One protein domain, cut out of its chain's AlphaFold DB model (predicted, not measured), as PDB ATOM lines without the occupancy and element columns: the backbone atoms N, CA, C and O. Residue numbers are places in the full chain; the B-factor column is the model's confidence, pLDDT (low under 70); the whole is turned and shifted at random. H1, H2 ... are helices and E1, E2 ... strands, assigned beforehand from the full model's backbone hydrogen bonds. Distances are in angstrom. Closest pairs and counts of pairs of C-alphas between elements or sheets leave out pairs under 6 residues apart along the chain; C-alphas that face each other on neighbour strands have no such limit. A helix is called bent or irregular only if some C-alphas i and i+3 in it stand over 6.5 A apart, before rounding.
ATOM      1  N   GLY A  16     -37.221 -57.750 -13.261       70.56
ATOM      2  CA  GLY A  16     -37.880 -57.369 -14.510       70.56
ATOM      3  C   GLY A  16     -37.911 -55.853 -14.717       70.56
ATOM      4  O   GLY A  16     -37.603 -55.379 -15.809       70.56
ATOM      5  N   SER A  17     -38.212 -55.085 -13.667       75.19
ATOM      6  CA  SER A  17     -38.230 -53.622 -13.728       75.19
ATOM      7  C   SER A  17     -36.828 -53.025 -13.855       75.19
ATOM      8  O   SER A  17     -36.650 -52.077 -14.617       75.19
ATOM      9  N   GLU A  18     -35.812 -53.593 -13.201       77.38
ATOM     10  CA  GLU A  18     -34.406 -53.203 -13.390       77.38
ATOM     11  C   GLU A  18     -33.929 -53.415 -14.830       77.38
ATOM     12  O   GLU A  18     -33.335 -52.507 -15.417       77.38
ATOM     13  N   LEU A  19     -34.230 -54.574 -15.428       71.69
ATOM     14  CA  LEU A  19     -33.909 -54.861 -16.831       71.69
ATOM     15  C   LEU A  19     -34.600 -53.877 -17.776       71.69
ATOM     16  O   LEU A  19     -33.957 -53.344 -18.681       71.69
ATOM     17  N   TRP A  20     -35.880 -53.588 -17.535       76.38
ATOM     18  CA  TRP A  20     -36.639 -52.633 -18.339       76.38
ATOM     19  C   TRP A  20     -36.084 -51.208 -18.215       76.38
ATOM     20  O   TRP A  20     -35.838 -50.552 -19.224       76.38
ATOM     21  N   MET A  21     -35.791 -50.740 -16.996       78.25
ATOM     22  CA  MET A  21     -35.171 -49.428 -16.769       78.25
ATOM     23  C   MET A  21     -33.778 -49.324 -17.397       78.25
ATOM     24  O   MET A  21     -33.405 -48.259 -17.890       78.25
ATOM     25  N   HIS A  22     -32.995 -50.403 -17.372       78.38
ATOM     26  CA  HIS A  22     -31.683 -50.447 -18.008       78.38
ATOM     27  C   HIS A  22     -31.803 -50.372 -19.536       78.38
ATOM     28  O   HIS A  22     -31.117 -49.569 -20.164       78.38
ATOM     29  N   GLN A  23     -32.721 -51.135 -20.137       74.62
ATOM     30  CA  GLN A  23     -33.009 -51.063 -21.573       74.62
ATOM     31  C   GLN A  23     -33.527 -49.680 -21.988       74.62
ATOM     32  O   GLN A  23     -33.053 -49.131 -22.981       74.62
ATOM     33  N   ALA A  24     -34.426 -49.081 -21.204       76.19
ATOM     34  CA  ALA A  24     -34.937 -47.734 -21.449       76.19
ATOM     35  C   ALA A  24     -33.819 -46.682 -21.392       76.19
ATOM     36  O   ALA A  24     -33.719 -45.838 -22.281       76.19
ATOM     37  N   ARG A  25     -32.921 -46.763 -20.398       83.94
ATOM     38  CA  ARG A  25     -31.742 -45.884 -20.323       83.94
ATOM     39  C   ARG A  25     -30.826 -46.055 -21.529       83.94
ATOM     40  O   ARG A  25     -30.449 -45.057 -22.134       83.94
ATOM     41  N   LEU A  26     -30.497 -47.293 -21.898       83.38
ATOM     42  CA  LEU A  26     -29.666 -47.569 -23.074       83.38
ATOM     43  C   LEU A  26     -30.297 -47.015 -24.356       83.38
ATOM     44  O   LEU A  26     -29.592 -46.441 -25.179       83.38
ATOM     45  N   PHE A  27     -31.616 -47.134 -24.503       79.12
ATOM     46  CA  PHE A  27     -32.352 -46.605 -25.648       79.12
ATOM     47  C   PHE A  27     -32.301 -45.074 -25.713       79.12
ATOM     48  O   PHE A  27     -31.980 -44.513 -26.761       79.12
ATOM     49  N   VAL A  28     -32.537 -44.390 -24.589       84.50
ATOM     50  CA  VAL A  28     -32.449 -42.922 -24.505       84.50
ATOM     51  C   VAL A  28     -31.027 -42.437 -24.796       84.50
ATOM     52  O   VAL A  28     -30.852 -41.496 -25.568       84.50
ATOM     53  N   VAL A  29     -30.003 -43.096 -24.244       87.81
ATOM     54  CA  VAL A  29     -28.592 -42.771 -24.517       87.81
ATOM     55  C   VAL A  29     -28.252 -42.985 -25.993       87.81
ATOM     56  O   VAL A  29     -27.572 -42.153 -26.595       87.81
ATOM     57  N   ALA A  30     -28.742 -44.068 -26.599       84.19
ATOM     58  CA  ALA A  30     -28.512 -44.361 -28.008       84.19
ATOM     59  C   ALA A  30     -29.157 -43.304 -28.920       84.19
ATOM     60  O   ALA A  30     -28.476 -42.774 -29.798       84.19
ATOM     61  N   ILE A  31     -30.418 -42.926 -28.675       86.94
ATOM     62  CA  ILE A  31     -31.083 -41.828 -29.399       86.94
ATOM     63  C   ILE A  31     -30.320 -40.518 -29.207       86.94
ATOM     64  O   ILE A  31     -30.006 -39.845 -30.187       86.94
ATOM     65  N   GLY A  32     -29.984 -40.174 -27.961       87.06
ATOM     66  CA  GLY A  32     -29.253 -38.950 -27.639       87.06
ATOM     67  C   GLY A  32     -27.915 -38.864 -28.370       87.06
ATOM     68  O   GLY A  32     -27.567 -37.813 -28.900       87.06
ATOM     69  N   THR A  33     -27.201 -39.986 -28.482       88.62
ATOM     70  CA  THR A  33     -25.915 -40.062 -29.184       88.62
ATOM     71  C   THR A  33     -26.088 -39.890 -30.693       88.62
ATOM     72  O   THR A  33     -25.322 -39.155 -31.311       88.62
ATOM     73  N   VAL A  34     -27.109 -40.506 -31.300       91.25
ATOM     74  CA  VAL A  34     -27.396 -40.347 -32.738       91.25
ATOM     75  C   VAL A  34     -27.791 -38.907 -33.072       91.25
ATOM     76  O   VAL A  34     -27.309 -38.368 -34.067       91.25
ATOM     77  N   VAL A  35     -28.613 -38.269 -32.235       91.06
ATOM     78  CA  VAL A  35     -28.993 -36.856 -32.398       91.06
ATOM     79  C   VAL A  35     -27.785 -35.937 -32.220       91.06
ATOM     80  O   VAL A  35     -27.580 -35.030 -33.021       91.06
ATOM     81  N   LEU A  36     -26.940 -36.179 -31.215       93.19
ATOM     82  CA  LEU A  36     -25.725 -35.390 -31.011       93.19
ATOM     83  C   LEU A  36     -24.781 -35.495 -32.219       93.19
ATOM     84  O   LEU A  36     -24.309 -34.480 -32.728       93.19
ATOM     85  N   LEU A  37     -24.534 -36.714 -32.707       92.69
ATOM     86  CA  LEU A  37     -23.691 -36.948 -33.880       92.69
ATOM     87  C   LEU A  37     -24.286 -36.327 -35.148       92.69
ATOM     88  O   LEU A  37     -23.540 -35.749 -35.934       92.69
ATOM     89  N   SER A  38     -25.606 -36.391 -35.345       93.69
ATOM     90  CA  SER A  38     -26.245 -35.781 -36.516       93.69
ATOM     91  C   SER A  38     -26.118 -34.257 -36.507       93.69
ATOM     92  O   SER A  38     -25.821 -33.669 -37.547       93.69
ATOM     93  N   VAL A  39     -26.245 -33.621 -35.338       93.31
ATOM     94  CA  VAL A  39     -26.001 -32.181 -35.169       93.31
ATOM     95  C   VAL A  39     -24.543 -31.836 -35.474       93.31
ATOM     96  O   VAL A  39     -24.292 -30.886 -36.212       93.31
ATOM     97  N   LEU A  40     -23.579 -32.621 -34.980       94.94
ATOM     98  CA  LEU A  40     -22.156 -32.409 -35.275       94.94
ATOM     99  C   LEU A  40     -21.846 -32.540 -36.772       94.94
ATOM    100  O   LEU A  40     -21.143 -31.692 -37.322       94.94
ATOM    101  N   VAL A  41     -22.410 -33.545 -37.448       94.06
ATOM    102  CA  VAL A  41     -22.299 -33.705 -38.907       94.06
ATOM    103  C   VAL A  41     -22.902 -32.495 -39.626       94.06
ATOM    104  O   VAL A  41     -22.265 -31.927 -40.512       94.06
ATOM    105  N   GLY A  42     -24.091 -32.046 -39.215       93.81
ATOM    106  CA  GLY A  42     -24.746 -30.872 -39.790       93.81
ATOM    107  C   GLY A  42     -23.938 -29.582 -39.618       93.81
ATOM    108  O   GLY A  42     -23.801 -28.811 -40.570       93.81
ATOM    109  N   LEU A  43     -23.342 -29.365 -38.441       93.56
ATOM    110  CA  LEU A  43     -22.464 -28.224 -38.166       93.56
ATOM    111  C   LEU A  43     -21.168 -28.287 -38.980       93.56
ATOM    112  O   LEU A  43     -20.741 -27.263 -39.518       93.56
ATOM    113  N   ALA A  44     -20.566 -29.472 -39.115       93.62
ATOM    114  CA  ALA A  44     -19.361 -29.671 -39.914       93.62
ATOM    115  C   ALA A  44     -19.615 -29.370 -41.400       93.62
ATOM    116  O   ALA A  44     -18.836 -28.650 -42.025       93.62
ATOM    117  N   VAL A  45     -20.741 -29.842 -41.946       93.69
ATOM    118  CA  VAL A  45     -21.150 -29.562 -43.332       93.69
ATOM    119  C   VAL A  45     -21.461 -28.078 -43.527       93.69
ATOM    120  O   VAL A  45     -20.984 -27.480 -44.489       93.69
ATOM    121  N   THR A  46     -22.197 -27.459 -42.598       92.56
ATOM    122  CA  THR A  46     -22.517 -26.021 -42.648       92.56
ATOM    123  C   THR A  46     -21.248 -25.171 -42.653       92.56
ATOM    124  O   THR A  46     -21.088 -24.293 -43.500       92.56
ATOM    125  N   SER A  47     -20.325 -25.463 -41.733       90.06
ATOM    126  CA  SER A  47     -19.071 -24.722 -41.575       90.06
ATOM    127  C   SER A  47     -18.135 -24.945 -42.759       90.06
ATOM    128  O   SER A  47     -17.574 -23.984 -43.279       90.06
ATOM    129  N   GLY A  48     -18.005 -26.189 -43.233       90.88
ATOM    130  CA  GLY A  48     -17.196 -26.527 -44.403       90.88
ATOM    131  C   GLY A  48     -17.720 -25.867 -45.678       90.88
ATOM    132  O   GLY A  48     -16.951 -25.240 -46.407       90.88
ATOM    133  N   TYR A  49     -19.036 -25.918 -45.913       92.31
ATOM    134  CA  TYR A  49     -19.666 -25.232 -47.040       92.31
ATOM    135  C   TYR A  49     -19.442 -23.722 -46.964       92.31
ATOM    136  O   TYR A  49     -18.982 -23.121 -47.933       92.31
ATOM    137  N   PHE A  50     -19.713 -23.105 -45.810       90.81
ATOM    138  CA  PHE A  50     -19.517 -21.669 -45.630       90.81
ATOM    139  C   PHE A  50     -18.052 -21.269 -45.834       90.81
ATOM    140  O   PHE A  50     -17.774 -20.252 -46.469       90.81
ATOM    141  N   TRP A  51     -17.103 -22.078 -45.358       89.69
ATOM    142  CA  TRP A  51     -15.681 -21.797 -45.503       89.69
ATOM    143  C   TRP A  51     -15.212 -21.817 -46.959       89.69
ATOM    144  O   TRP A  51     -14.445 -20.929 -47.339       89.69
ATOM    145  N   HIS A  52     -15.680 -22.791 -47.746       89.19
ATOM    146  CA  HIS A  52     -15.302 -22.971 -49.149       89.19
ATOM    147  C   HIS A  52     -16.080 -22.077 -50.118       89.19
ATOM    148  O   HIS A  52     -15.517 -21.627 -51.112       89.19
ATOM    149  N   ALA A  53     -17.359 -21.813 -49.850       86.50
ATOM    150  CA  ALA A  53     -18.204 -21.018 -50.735       86.50
ATOM    151  C   ALA A  53     -18.012 -19.502 -50.551       86.50
ATOM    152  O   ALA A  53     -18.332 -18.737 -51.464       86.50
ATOM    153  N   THR A  54     -17.525 -19.060 -49.385       87.44
ATOM    154  CA  THR A  54     -17.438 -17.635 -49.020       87.44
ATOM    155  C   THR A  54     -16.023 -17.095 -49.208       87.44
ATOM    156  O   THR A  54     -15.057 -17.665 -48.691       87.44
ATOM    157  N   THR A  55     -15.887 -15.973 -49.916       86.75
ATOM    158  CA  THR A  55     -14.586 -15.326 -50.157       86.75
ATOM    159  C   THR A  55     -14.080 -14.586 -48.910       86.75
ATOM    160  O   THR A  55     -14.842 -14.292 -47.988       86.75
ATOM    161  N   ALA A  56     -12.781 -14.270 -48.846       83.19
ATOM    162  CA  ALA A  56     -12.209 -13.535 -47.708       83.19
ATOM    163  C   ALA A  56     -12.842 -12.140 -47.530       83.19
ATOM    164  O   ALA A  56     -13.091 -11.717 -46.403       83.19
ATOM    165  N   ALA A  57     -13.165 -11.467 -48.641       80.38
ATOM    166  CA  ALA A  57     -13.844 -10.174 -48.637       80.38
ATOM    167  C   ALA A  57     -15.279 -10.274 -48.097       80.38
ATOM    168  O   ALA A  57     -15.679  -9.450 -47.282       80.38
ATOM    169  N   GLU A  58     -16.032 -11.309 -48.480       82.75
ATOM    170  CA  GLU A  58     -17.387 -11.561 -47.971       82.75
ATOM    171  C   GLU A  58     -17.393 -11.911 -46.476       82.75
ATOM    172  O   GLU A  58     -18.249 -11.422 -45.745       82.75
ATOM    173  N   LYS A  59     -16.430 -12.713 -45.992       84.88
ATOM    174  CA  LYS A  59     -16.293 -13.034 -44.555       84.88
ATOM    175  C   LYS A  59     -16.017 -11.773 -43.735       84.88
ATOM    176  O   LYS A  59     -16.689 -11.533 -42.736       84.88
ATOM    177  N   TYR A  60     -15.068 -10.957 -44.194       84.31
ATOM    178  CA  TYR A  60     -14.704  -9.700 -43.543       84.31
ATOM    179  C   TYR A  60     -15.850  -8.679 -43.580       84.31
ATOM    180  O   TYR A  60     -16.160  -8.053 -42.567       84.31
ATOM    181  N   ALA A  61     -16.527  -8.544 -44.724       83.25
ATOM    182  CA  ALA A  61     -17.687  -7.672 -44.861       83.25
ATOM    183  C   ALA A  61     -18.853  -8.134 -43.979       83.25
ATOM    184  O   ALA A  61     -19.473  -7.298 -43.331       83.25
ATOM    185  N   LEU A  62     -19.122  -9.441 -43.894       86.50
ATOM    186  CA  LEU A  62     -20.154 -10.004 -43.022       86.50
ATOM    187  C   LEU A  62     -19.867  -9.710 -41.545       86.50
ATOM    188  O   LEU A  62     -20.747  -9.219 -40.841       86.50
ATOM    189  N   GLU A  63     -18.639  -9.956 -41.085       87.06
ATOM    190  CA  GLU A  63     -18.215  -9.668 -39.710       87.06
ATOM    191  C   GLU A  63     -18.392  -8.180 -39.373       87.06
ATOM    192  O   GLU A  63     -19.027  -7.826 -38.376       87.06
ATOM    193  N   ARG A  64     -17.884  -7.296 -40.241       84.31
ATOM    194  CA  ARG A  64     -17.961  -5.842 -40.044       84.31
ATOM    195  C   ARG A  64     -19.392  -5.323 -40.143       84.31
ATOM    196  O   ARG A  64     -19.743  -4.427 -39.381       84.31
ATOM    197  N   ASN A  65     -20.226  -5.899 -41.008       87.31
ATOM    198  CA  ASN A  65     -21.640  -5.543 -41.119       87.31
ATOM    199  C   ASN A  65     -22.426  -5.941 -39.869       87.31
ATOM    200  O   ASN A  65     -23.197  -5.136 -39.350       87.31
ATOM    201  N   VAL A  66     -22.204  -7.156 -39.353       85.62
ATOM    202  CA  VAL A  66     -22.831  -7.621 -38.109       85.62
ATOM    203  C   VAL A  66     -22.400  -6.735 -36.943       85.62
ATOM    204  O   VAL A  66     -23.250  -6.306 -36.168       85.62
ATOM    205  N   LEU A  67     -21.113  -6.398 -36.841       84.75
ATOM    206  CA  LEU A  67     -20.599  -5.520 -35.788       84.75
ATOM    207  C   LEU A  67     -21.127  -4.079 -35.903       84.75
ATOM    208  O   LEU A  67     -21.405  -3.442 -34.890       84.75
ATOM    209  N   ALA A  68     -21.289  -3.565 -37.124       81.56
ATOM    210  CA  ALA A  68     -21.868  -2.246 -37.358       81.56
ATOM    211  C   ALA A  68     -23.355  -2.218 -36.989       81.56
ATOM    212  O   ALA A  68     -23.779  -1.339 -36.246       81.56
ATOM    213  N   ARG A  69     -24.133  -3.221 -37.418       82.56
ATOM    214  CA  ARG A  69     -25.555  -3.338 -37.062       82.56
ATOM    215  C   ARG A  69     -25.765  -3.544 -35.566       82.56
ATOM    216  O   ARG A  69     -26.679  -2.952 -35.010       82.56
ATOM    217  N   THR A  70     -24.945  -4.349 -34.890       83.38
ATOM    218  CA  THR A  70     -25.077  -4.521 -33.433       83.38
ATOM    219  C   THR A  70     -24.752  -3.235 -32.682       83.38
ATOM    220  O   THR A  70     -25.481  -2.888 -31.759       83.38
ATOM    221  N   ARG A  71     -23.720  -2.488 -33.094       82.00
ATOM    222  CA  ARG A  71     -23.401  -1.173 -32.513       82.00
ATOM    223  C   ARG A  71     -24.494  -0.137 -32.758       82.00
ATOM    224  O   ARG A  71     -24.798   0.619 -31.842       82.00
ATOM    225  N   ASP A  72     -25.094  -0.141 -33.945       81.38
ATOM    226  CA  ASP A  72     -26.227   0.720 -34.297       81.38
ATOM    227  C   ASP A  72     -27.457   0.419 -33.421       81.38
ATOM    228  O   ASP A  72     -27.983   1.312 -32.761       81.38
ATOM    229  N   VAL A  73     -27.834  -0.861 -33.279       82.12
ATOM    230  CA  VAL A  73     -28.941  -1.285 -32.394       82.12
ATOM    231  C   VAL A  73     -28.672  -0.957 -30.920       82.12
ATOM    232  O   VAL A  73     -29.599  -0.622 -30.184       82.12
ATOM    233  N   LEU A  74     -27.417  -1.037 -30.473       82.56
ATOM    234  CA  LEU A  74     -27.018  -0.713 -29.100       82.56
ATOM    235  C   LEU A  74     -26.830   0.798 -28.855       82.56
ATOM    236  O   LEU A  74     -26.444   1.181 -27.751       82.56
ATOM    237  N   GLY A  75     -27.069   1.656 -29.856       74.94
ATOM    238  CA  GLY A  75     -26.917   3.113 -29.751       74.94
ATOM    239  C   GLY A  75     -25.464   3.592 -29.622       74.94
ATOM    240  O   GLY A  75     -25.214   4.734 -29.240       74.94
ATOM    241  N   MET A  76     -24.486   2.737 -29.933       74.38
ATOM    242  CA  MET A  76     -23.049   3.012 -29.830       74.38
ATOM    243  C   MET A  76     -22.490   3.575 -31.147       74.38
ATOM    244  O   MET A  76     -21.542   3.033 -31.717       74.38
ATOM    245  N   THR A  77     -23.085   4.656 -31.653       70.44
ATOM    246  CA  THR A  77     -22.753   5.240 -32.968       70.44
ATOM    247  C   THR A  77     -21.674   6.326 -32.922       70.44
ATOM    248  O   THR A  77     -21.155   6.700 -33.964       70.44
ATOM    249  N   ALA A  78     -21.272   6.791 -31.733       60.38
ATOM    250  CA  ALA A  78     -20.279   7.863 -31.568       60.38
ATOM    251  C   ALA A  78     -18.824   7.456 -31.903       60.38
ATOM    252  O   ALA A  78     -17.953   8.315 -32.026       60.38
ATOM    253  N   GLY A  79     -18.535   6.155 -32.013       70.12
ATOM    254  CA  GLY A  79     -17.201   5.635 -32.317       70.12
ATOM    255  C   GLY A  79     -17.051   5.239 -33.784       70.12
ATOM    256  O   GLY A  79     -17.789   4.380 -34.269       70.12
ATOM    257  N   LYS A  80     -16.047   5.796 -34.473       75.94
ATOM    258  CA  LYS A  80     -15.718   5.404 -35.852       75.94
ATOM    259  C   LYS A  80     -15.278   3.943 -35.922       75.94
ATOM    260  O   LYS A  80     -14.584   3.434 -35.042       75.94
ATOM    261  N   MET A  81     -15.673   3.269 -36.994       77.50
ATOM    262  CA  MET A  81     -15.327   1.885 -37.278       77.50
ATOM    263  C   MET A  81     -14.247   1.800 -38.347       77.50
ATOM    264  O   MET A  81     -14.306   2.463 -39.379       77.50
ATOM    265  N   GLU A  82     -13.272   0.935 -38.100       80.06
ATOM    266  CA  GLU A  82     -12.259   0.577 -39.084       80.06
ATOM    267  C   GLU A  82     -12.857  -0.321 -40.170       80.06
ATOM    268  O   GLU A  82     -13.395  -1.399 -39.873       80.06
ATOM    269  N   LEU A  83     -12.716   0.105 -41.425       81.88
ATOM    270  CA  LEU A  83     -13.050  -0.672 -42.610       81.88
ATOM    271  C   LEU A  83     -11.884  -0.615 -43.602       81.88
ATOM    272  O   LEU A  83     -11.447   0.466 -43.998       81.88
ATOM    273  N   HIS A  84     -11.387  -1.781 -44.015       78.75
ATOM    274  CA  HIS A  84     -10.403  -1.868 -45.091       78.75
ATOM    275  C   HIS A  84     -11.113  -1.806 -46.443       78.75
ATOM    276  O   HIS A  84     -11.907  -2.689 -46.768       78.75
ATOM    277  N   ILE A  85     -10.810  -0.778 -47.231       72.44
ATOM    278  CA  ILE A  85     -11.293  -0.613 -48.606       72.44
ATOM    279  C   ILE A  85     -10.055  -0.618 -49.501       72.44
ATOM    280  O   ILE A  85      -9.149   0.182 -49.283       72.44
ATOM    281  N   GLU A  86      -9.980  -1.556 -50.450       70.31
ATOM    282  CA  GLU A  86      -8.855  -1.680 -51.399       70.31
ATOM    283  C   GLU A  86      -7.464  -1.753 -50.723       70.31
ATOM    284  O   GLU A  86      -6.470  -1.246 -51.231       70.31
ATOM    285  N   GLY A  87      -7.385  -2.380 -49.543       68.38
ATOM    286  CA  GLY A  87      -6.133  -2.547 -48.792       68.38
ATOM    287  C   GLY A  87      -5.735  -1.360 -47.906       68.38
ATOM    288  O   GLY A  87      -4.731  -1.450 -47.203       68.38
ATOM    289  N   GLN A  88      -6.524  -0.280 -47.871       73.75
ATOM    290  CA  GLN A  88      -6.300   0.870 -46.989       73.75
ATOM    291  C   GLN A  88      -7.314   0.913 -45.837       73.75
ATOM    292  O   GLN A  88      -8.521   0.791 -46.051       73.75
ATOM    293  N   LEU A  89      -6.819   1.121 -44.611       77.69
ATOM    294  CA  LEU A  89      -7.637   1.289 -43.407       77.69
ATOM    295  C   LEU A  89      -8.318   2.667 -43.423       77.69
ATOM    296  O   LEU A  89      -7.639   3.694 -43.410       77.69
ATOM    297  N   ARG A  90      -9.654   2.703 -43.418       79.44
ATOM    298  CA  ARG A  90     -10.434   3.941 -43.278       79.44
ATOM    299  C   ARG A  90     -11.309   3.894 -42.029       79.44
ATOM    300  O   ARG A  90     -11.967   2.892 -41.764       79.44
ATOM    301  N   LEU A  91     -11.318   4.995 -41.278       80.62
ATOM    302  CA  LEU A  91     -12.197   5.209 -40.127       80.62
ATOM    303  C   LEU A  91     -13.488   5.872 -40.609       80.62
ATOM    304  O   LEU A  91     -13.484   7.052 -40.965       80.62
ATOM    305  N   LEU A  92     -14.573   5.107 -40.631       80.69
ATOM    306  CA  LEU A  92     -15.873   5.528 -41.154       80.69
ATOM    307  C   LEU A  92     -16.936   5.502 -40.055       80.69
ATOM    308  O   LEU A  92     -16.801   4.791 -39.059       80.69
ATOM    309  N   GLU A  93     -18.003   6.275 -40.242       82.31
ATOM    310  CA  GLU A  93     -19.162   6.233 -39.345       82.31
ATOM    311  C   GLU A  93     -19.840   4.856 -39.398       82.31
ATOM    312  O   GLU A  93     -19.846   4.196 -40.444       82.31
ATOM    313  N   VAL A  94     -20.437   4.421 -38.284       77.56
ATOM    314  CA  VAL A  94     -21.076   3.095 -38.150       77.56
ATOM    315  C   VAL A  94     -22.107   2.852 -39.262       77.56
ATOM    316  O   VAL A  94     -22.127   1.782 -39.872       77.56
ATOM    317  N   GLU A  95     -22.895   3.875 -39.600       77.62
ATOM    318  CA  GLU A  95     -23.895   3.816 -40.669       77.62
ATOM    319  C   GLU A  95     -23.261   3.649 -42.063       77.62
ATOM    320  O   GLU A  95     -23.749   2.882 -42.896       77.62
ATOM    321  N   GLN A  96     -22.131   4.317 -42.319       77.81
ATOM    322  CA  GLN A  96     -21.405   4.201 -43.587       77.81
ATOM    323  C   GLN A  96     -20.784   2.811 -43.740       77.81
ATOM    324  O   GLN A  96     -20.865   2.221 -44.818       77.81
ATOM    325  N   VAL A  97     -20.225   2.252 -42.661       79.44
ATOM    326  CA  VAL A  97     -19.712   0.874 -42.658       79.44
ATOM    327  C   VAL A  97     -20.838  -0.127 -42.893       79.44
ATOM    328  O   VAL A  97     -20.667  -1.037 -43.706       79.44
ATOM    329  N   ALA A  98     -22.002   0.056 -42.262       79.81
ATOM    330  CA  ALA A  98     -23.165  -0.804 -42.466       79.81
ATOM    331  C   ALA A  98     -23.657  -0.786 -43.923       79.81
ATOM    332  O   ALA A  98     -23.918  -1.853 -44.475       79.81
ATOM    333  N   ARG A  99     -23.726   0.386 -44.570       81.62
ATOM    334  CA  ARG A  99     -24.148   0.512 -45.980       81.62
ATOM    335  C   ARG A  99     -23.126  -0.072 -46.958       81.62
ATOM    336  O   ARG A  99     -23.500  -0.832 -47.846       81.62
ATOM    337  N   LEU A 100     -21.838   0.238 -46.790       81.69
ATOM    338  CA  LEU A 100     -20.775  -0.206 -47.708       81.69
ATOM    339  C   LEU A 100     -20.545  -1.721 -47.665       81.69
ATOM    340  O   LEU A 100     -20.211  -2.328 -48.679       81.69
ATOM    341  N   THR A 101     -20.738  -2.341 -46.503       83.69
ATOM    342  CA  THR A 101     -20.586  -3.796 -46.339       83.69
ATOM    343  C   THR A 101     -21.871  -4.574 -46.625       83.69
ATOM    344  O   THR A 101     -21.822  -5.800 -46.679       83.69
ATOM    345  N   GLN A 102     -23.008  -3.899 -46.840       84.88
ATOM    346  CA  GLN A 102     -24.325  -4.536 -46.919       84.88
ATOM    347  C   GLN A 102     -24.434  -5.569 -48.046       84.88
ATOM    348  O   GLN A 102     -24.864  -6.688 -47.788       84.88
ATOM    349  N   ALA A 103     -24.020  -5.229 -49.269       83.62
ATOM    350  CA  ALA A 103     -24.162  -6.125 -50.422       83.62
ATOM    351  C   ALA A 103     -23.362  -7.431 -50.247       83.62
ATOM    352  O   ALA A 103     -23.894  -8.526 -50.418       83.62
ATOM    353  N   LEU A 104     -22.100  -7.319 -49.818       83.44
ATOM    354  CA  LEU A 104     -21.234  -8.472 -49.550       83.44
ATOM    355  C   LEU A 104     -21.685  -9.262 -48.309       83.44
ATOM    356  O   LEU A 104     -21.580 -10.488 -48.278       83.44
ATOM    357  N   ALA A 105     -22.230  -8.584 -47.295       83.88
ATOM    358  CA  ALA A 105     -22.799  -9.239 -46.120       83.88
ATOM    359  C   ALA A 105     -24.087 -10.009 -46.452       83.88
ATOM    360  O   ALA A 105     -24.290 -11.099 -45.923       83.88
ATOM    361  N   GLU A 106     -24.942  -9.502 -47.343       87.94
ATOM    362  CA  GLU A 106     -26.132 -10.219 -47.820       87.94
ATOM    363  C   GLU A 106     -25.760 -11.500 -48.582       87.94
ATOM    364  O   GLU A 106     -26.411 -12.536 -48.411       87.94
ATOM    365  N   GLU A 107     -24.682 -11.475 -49.368       86.00
ATOM    366  CA  GLU A 107     -24.131 -12.676 -50.005       86.00
ATOM    367  C   GLU A 107     -23.558 -13.664 -48.983       86.00
ATOM    368  O   GLU A 107     -23.850 -14.863 -49.066       86.00
ATOM    369  N   GLY A 108     -22.830 -13.175 -47.975       86.38
ATOM    370  CA  GLY A 108     -22.361 -13.977 -46.843       86.38
ATOM    371  C   GLY A 108     -23.513 -14.650 -46.087       86.38
ATOM    372  O   GLY A 108     -23.488 -15.862 -45.868       86.38
ATOM    373  N   TRP A 109     -24.579 -13.910 -45.771       86.75
ATOM    374  CA  TRP A 109     -25.794 -14.446 -45.144       86.75
ATOM    375  C   TRP A 109     -26.506 -15.478 -46.021       86.75
ATOM    376  O   TRP A 109     -26.975 -16.502 -45.517       86.75
ATOM    377  N   ARG A 110     -26.572 -15.253 -47.339       88.56
ATOM    378  CA  ARG A 110     -27.159 -16.205 -48.294       88.56
ATOM    379  C   ARG A 110     -26.379 -17.519 -48.313       88.56
ATOM    380  O   ARG A 110     -26.991 -18.585 -48.234       88.56
ATOM    381  N   LYS A 111     -25.046 -17.454 -48.375       89.88
ATOM    382  CA  LYS A 111     -24.165 -18.632 -48.345       89.88
ATOM    383  C   LYS A 111     -24.220 -19.344 -46.993       89.88
ATOM    384  O   LYS A 111     -24.276 -20.570 -46.966       89.88
ATOM    385  N   LEU A 112     -24.313 -18.608 -45.884       89.75
ATOM    386  CA  LEU A 112     -24.504 -19.184 -44.551       89.75
ATOM    387  C   LEU A 112     -25.842 -19.931 -44.438       89.75
ATOM    388  O   LEU A 112     -25.874 -21.065 -43.963       89.75
ATOM    389  N   ARG A 113     -26.939 -19.346 -44.939       91.19
ATOM    390  CA  ARG A 113     -28.263 -19.990 -44.972       91.19
ATOM    391  C   ARG A 113     -28.269 -21.252 -45.836       91.19
ATOM    392  O   ARG A 113     -28.820 -22.267 -45.420       91.19
ATOM    393  N   ASN A 114     -27.641 -21.203 -47.011       91.25
ATOM    394  CA  ASN A 114     -27.497 -22.376 -47.875       91.25
ATOM    395  C   ASN A 114     -26.665 -23.469 -47.185       91.25
ATOM    396  O   ASN A 114     -27.061 -24.631 -47.200       91.25
ATOM    397  N   GLY A 115     -25.573 -23.093 -46.511       90.62
ATOM    398  CA  GLY A 115     -24.785 -24.002 -45.677       90.62
ATOM    399  C   GLY A 115     -25.623 -24.661 -44.587       90.62
ATOM    400  O   GLY A 115     -25.565 -25.877 -44.434       90.62
ATOM    401  N   GLY A 116     -26.463 -23.885 -43.895       91.00
ATOM    402  CA  GLY A 116     -27.396 -24.398 -42.893       91.00
ATOM    403  C   GLY A 116     -28.400 -25.399 -43.473       91.00
ATOM    404  O   GLY A 116     -28.638 -26.444 -42.871       91.00
ATOM    405  N   LEU A 117     -28.935 -25.138 -44.672       93.81
ATOM    406  CA  LEU A 117     -29.821 -26.074 -45.373       93.81
ATOM    407  C   LEU A 117     -29.103 -27.395 -45.697       93.81
ATOM    408  O   LEU A 117     -29.636 -28.468 -45.411       93.81
ATOM    409  N   PHE A 118     -27.878 -27.333 -46.235       93.00
ATOM    410  CA  PHE A 118     -27.061 -28.525 -46.488       93.00
ATOM    411  C   PHE A 118     -26.719 -29.277 -45.196       93.00
ATOM    412  O   PHE A 118     -26.732 -30.511 -45.185       93.00
ATOM    413  N   GLY A 119     -26.470 -28.557 -44.101       93.56
ATOM    414  CA  GLY A 119     -26.255 -29.126 -42.775       93.56
ATOM    415  C   GLY A 119     -27.465 -29.908 -42.266       93.56
ATOM    416  O   GLY A 119     -27.315 -31.059 -41.858       93.56
ATOM    417  N   VAL A 120     -28.668 -29.331 -42.350       94.38
ATOM    418  CA  VAL A 120     -29.921 -29.997 -41.941       94.38
ATOM    419  C   VAL A 120     -30.193 -31.241 -42.788       94.38
ATOM    420  O   VAL A 120     -30.496 -32.298 -42.235       94.38
ATOM    421  N   LEU A 121     -30.040 -31.151 -44.114       94.81
ATOM    422  CA  LEU A 121     -30.229 -32.297 -45.010       94.81
ATOM    423  C   LEU A 121     -29.229 -33.423 -44.719       94.81
ATOM    424  O   LEU A 121     -29.608 -34.593 -44.686       94.81
ATOM    425  N   SER A 122     -27.969 -33.077 -44.445       92.62
ATOM    426  CA  SER A 122     -26.928 -34.054 -44.105       92.62
ATOM    427  C   SER A 122     -27.178 -34.710 -42.745       92.62
ATOM    428  O   SER A 122     -27.029 -35.924 -42.616       92.62
ATOM    429  N   ALA A 123     -27.619 -33.941 -41.745       93.31
ATOM    430  CA  ALA A 123     -28.002 -34.463 -40.434       93.31
ATOM    431  C   ALA A 123     -29.197 -35.427 -40.534       93.31
ATOM    432  O   ALA A 123     -29.159 -36.521 -39.970       93.31
ATOM    433  N   ALA A 124     -30.231 -35.063 -41.299       93.31
ATOM    434  CA  ALA A 124     -31.388 -35.923 -41.549       93.31
ATOM    435  C   ALA A 124     -30.996 -37.207 -42.301       93.31
ATOM    436  O   ALA A 124     -31.409 -38.301 -41.912       93.31
ATOM    437  N   GLY A 125     -30.147 -37.093 -43.326       93.31
ATOM    438  CA  GLY A 125     -29.603 -38.239 -44.058       93.31
ATOM    439  C   GLY A 125     -28.791 -39.179 -43.163       93.31
ATOM    440  O   GLY A 125     -28.958 -40.395 -43.238       93.31
ATOM    441  N   PHE A 126     -27.976 -38.636 -42.258       94.00
ATOM    442  CA  PHE A 126     -27.226 -39.427 -41.284       94.00
ATOM    443  C   PHE A 126     -28.154 -40.220 -40.352       94.00
ATOM    444  O   PHE A 126     -27.994 -41.433 -40.212       94.00
ATOM    445  N   VAL A 127     -29.168 -39.567 -39.771       92.88
ATOM    446  CA  VAL A 127     -30.171 -40.241 -38.923       92.88
ATOM    447  C   VAL A 127     -30.895 -41.338 -39.703       92.88
ATOM    448  O   VAL A 127     -31.084 -42.441 -39.183       92.88
ATOM    449  N   PHE A 128     -31.262 -41.074 -40.957       92.19
ATOM    450  CA  PHE A 128     -31.916 -42.052 -41.822       92.19
ATOM    451  C   PHE A 128     -31.034 -43.284 -42.082       92.19
ATOM    452  O   PHE A 128     -31.494 -44.413 -41.910       92.19
ATOM    453  N   LEU A 129     -29.753 -43.092 -42.412       92.62
ATOM    454  CA  LEU A 129     -28.807 -44.191 -42.647       92.62
ATOM    455  C   LEU A 129     -28.565 -45.031 -41.387       92.62
ATOM    456  O   LEU A 129     -28.582 -46.262 -41.456       92.62
ATOM    457  N   VAL A 130     -28.390 -44.386 -40.231       90.44
ATOM    458  CA  VAL A 130     -28.259 -45.084 -38.943       90.44
ATOM    459  C   VAL A 130     -29.533 -45.870 -38.621       90.44
ATOM    460  O   VAL A 130     -29.449 -47.019 -38.185       90.44
ATOM    461  N   SER A 131     -30.710 -45.303 -38.897       86.50
ATOM    462  CA  SER A 131     -31.995 -45.981 -38.682       86.50
ATOM    463  C   SER A 131     -32.156 -47.208 -39.586       86.50
ATOM    464  O   SER A 131     -32.578 -48.264 -39.115       86.50
ATOM    465  N   LEU A 132     -31.762 -47.114 -40.863       87.50
ATOM    466  CA  LEU A 132     -31.737 -48.259 -41.782       87.50
ATOM    467  C   LEU A 132     -30.780 -49.356 -41.302       87.50
ATOM    468  O   LEU A 132     -31.140 -50.537 -41.310       87.50
ATOM    469  N   TYR A 133     -29.583 -48.975 -40.848       87.69
ATOM    470  CA  TYR A 133     -28.609 -49.912 -40.294       87.69
ATOM    471  C   TYR A 133     -29.162 -50.632 -39.058       87.69
ATOM    472  O   TYR A 133     -29.103 -51.861 -38.984       87.69
ATOM    473  N   TRP A 134     -29.766 -49.902 -38.115       84.62
ATOM    474  CA  TRP A 134     -30.400 -50.493 -36.935       84.62
ATOM    475  C   TRP A 134     -31.573 -51.403 -37.283       84.62
ATOM    476  O   TRP A 134     -31.704 -52.461 -36.671       84.62
ATOM    477  N   TRP A 135     -32.389 -51.061 -38.280       80.06
ATOM    478  CA  TRP A 135     -33.474 -51.937 -38.724       80.06
ATOM    479  C   TRP A 135     -32.931 -53.260 -39.292       80.06
ATOM    480  O   TRP A 135     -33.396 -54.343 -38.921       80.06
ATOM    481  N   GLY A 136     -31.906 -53.209 -40.146       77.94
ATOM    482  CA  GLY A 136     -31.249 -54.411 -40.668       77.94
ATOM    483  C   GLY A 136     -30.609 -55.259 -39.563       77.94
ATOM    484  O   GLY A 136     -30.864 -56.460 -39.468       77.94
ATOM    485  N   TYR A 137     -29.833 -54.618 -38.689       77.44
ATOM    486  CA  TYR A 137     -29.131 -55.271 -37.584       77.44
ATOM    487  C   TYR A 137     -30.094 -55.875 -36.554       77.44
ATOM    488  O   TYR A 137     -29.903 -57.008 -36.112       77.44
ATOM    489  N   GLY A 138     -31.165 -55.155 -36.214       69.50
ATOM    490  CA  GLY A 138     -32.202 -55.606 -35.291       69.50
ATOM    491  C   GLY A 138     -32.902 -56.867 -35.788       69.50
ATOM    492  O   GLY A 138     -33.012 -57.835 -35.040       69.50
ATOM    493  N   ARG A 139     -33.282 -56.926 -37.071       66.62
ATOM    494  CA  ARG A 139     -33.892 -58.140 -37.648       66.62
ATOM    495  C   ARG A 139     -32.961 -59.351 -37.644       66.62
ATOM    496  O   ARG A 139     -33.439 -60.465 -37.469       66.62
ATOM    497  N   ALA A 140     -31.658 -59.144 -37.818       59.81
ATOM    498  CA  ALA A 140     -30.680 -60.231 -37.803       59.81
ATOM    499  C   ALA A 140     -30.379 -60.753 -36.385       59.81
ATOM    500  O   ALA A 140     -30.061 -61.927 -36.225       59.81
ATOM    501  N   LYS A 141     -30.472 -59.897 -35.355       57.84
ATOM    502  CA  LYS A 141     -30.137 -60.250 -33.963       57.84
ATOM    503  C   LYS A 141     -31.331 -60.604 -33.074       57.84
ATOM    504  O   LYS A 141     -31.107 -61.192 -32.025       57.84
ATOM    505  N   MET A 142     -32.558 -60.265 -33.473       54.53
ATOM    506  CA  MET A 142     -33.791 -60.655 -32.765       54.53
ATOM    507  C   MET A 142     -34.295 -62.058 -33.135       54.53
ATOM    508  O   MET A 142     -35.423 -62.408 -32.809       54.53
ATOM    509  N   GLN A 143     -33.496 -62.864 -33.837       57.25
ATOM    510  CA  GLN A 143     -33.813 -64.277 -33.988       57.25
ATOM    511  C   GLN A 143     -33.375 -65.001 -32.720       57.25
ATOM    512  O   GLN A 143     -32.176 -65.138 -32.472       57.25
ATOM    513  N   ASP A 144     -34.366 -65.432 -31.943       62.06
ATOM    514  CA  ASP A 144     -34.246 -66.379 -30.839       62.06
ATOM    515  C   ASP A 144     -33.211 -67.456 -31.184       62.06
ATOM    516  O   ASP A 144     -33.413 -68.299 -32.069       62.06
TER     517      ASP A 144
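AT A GLANCE: This is residues 16 to 144 of the 390 residues of an uncharacterized protein of Malikia spinosa (UniProt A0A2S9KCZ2). Two long helices, H1 and H3, run opposite ways and splay apart as a V toward residues 16 and 144, with a small head at the other end. In the head, H2 crosses the first part of H3, and the small hairpin E1 E2 lies beside them at the far tip. The printed part has 129 residues, with three named helices and two named strands in the order H1, H2, E1, E2, H3; the strands are antiparallel and the class is mostly helix. It is an extended rod of 75 by 30 by 17 A, with a radius of gyration of the C-alphas of 23.7 A.

IN THESE COORDINATES: H1, residues 16 to 53, begins at C-alpha 16 (-37.880, -57.369, -14.510) and is 55.0 A long. H2 is residues 56 to 73, 25.8 A. E1 is residues 81 to 85, and E2 is residues 88 to 92. H3, residues 94 to 141, is 64.1 A long and ends at C-alpha 141 (-30.137, -60.250, -33.963). It has a kink of 58 degrees near residue 103 and is irregular, with C-alphas 100 and 103 7.3 A apart.

HOW THE PARTS SIT: H1 touches residues 111 to 130 of H3, opposite ways at a steep tilt of 38 degrees; the closest C-alphas are those of Gly 42 and Gly 119, 3.8 A apart. H1 and H2 are apart. H2 touches residues 94 to 109 of H3, closest at the C-alphas of Leu 62 and Ala 105, 4.1 A, and is only just about perpendicular to it at 72 degrees. In the hairpin E1 and E2, N 83 and O 90 are within hydrogen-bond range at 2.9 A. Every O i to N i+4 pair is within range in H1 and H2, and 42 of 44 in H3.

THE WHOLE: The C-alphas of Ala 78 and Asp 144 are the two farthest apart, at 75.5 A. Residues 16 to 30 and 132 to 144 stand free. The printed part has no cut and no long link. The pLDDT is under 70 at residues 78, 87 and 138 to 144.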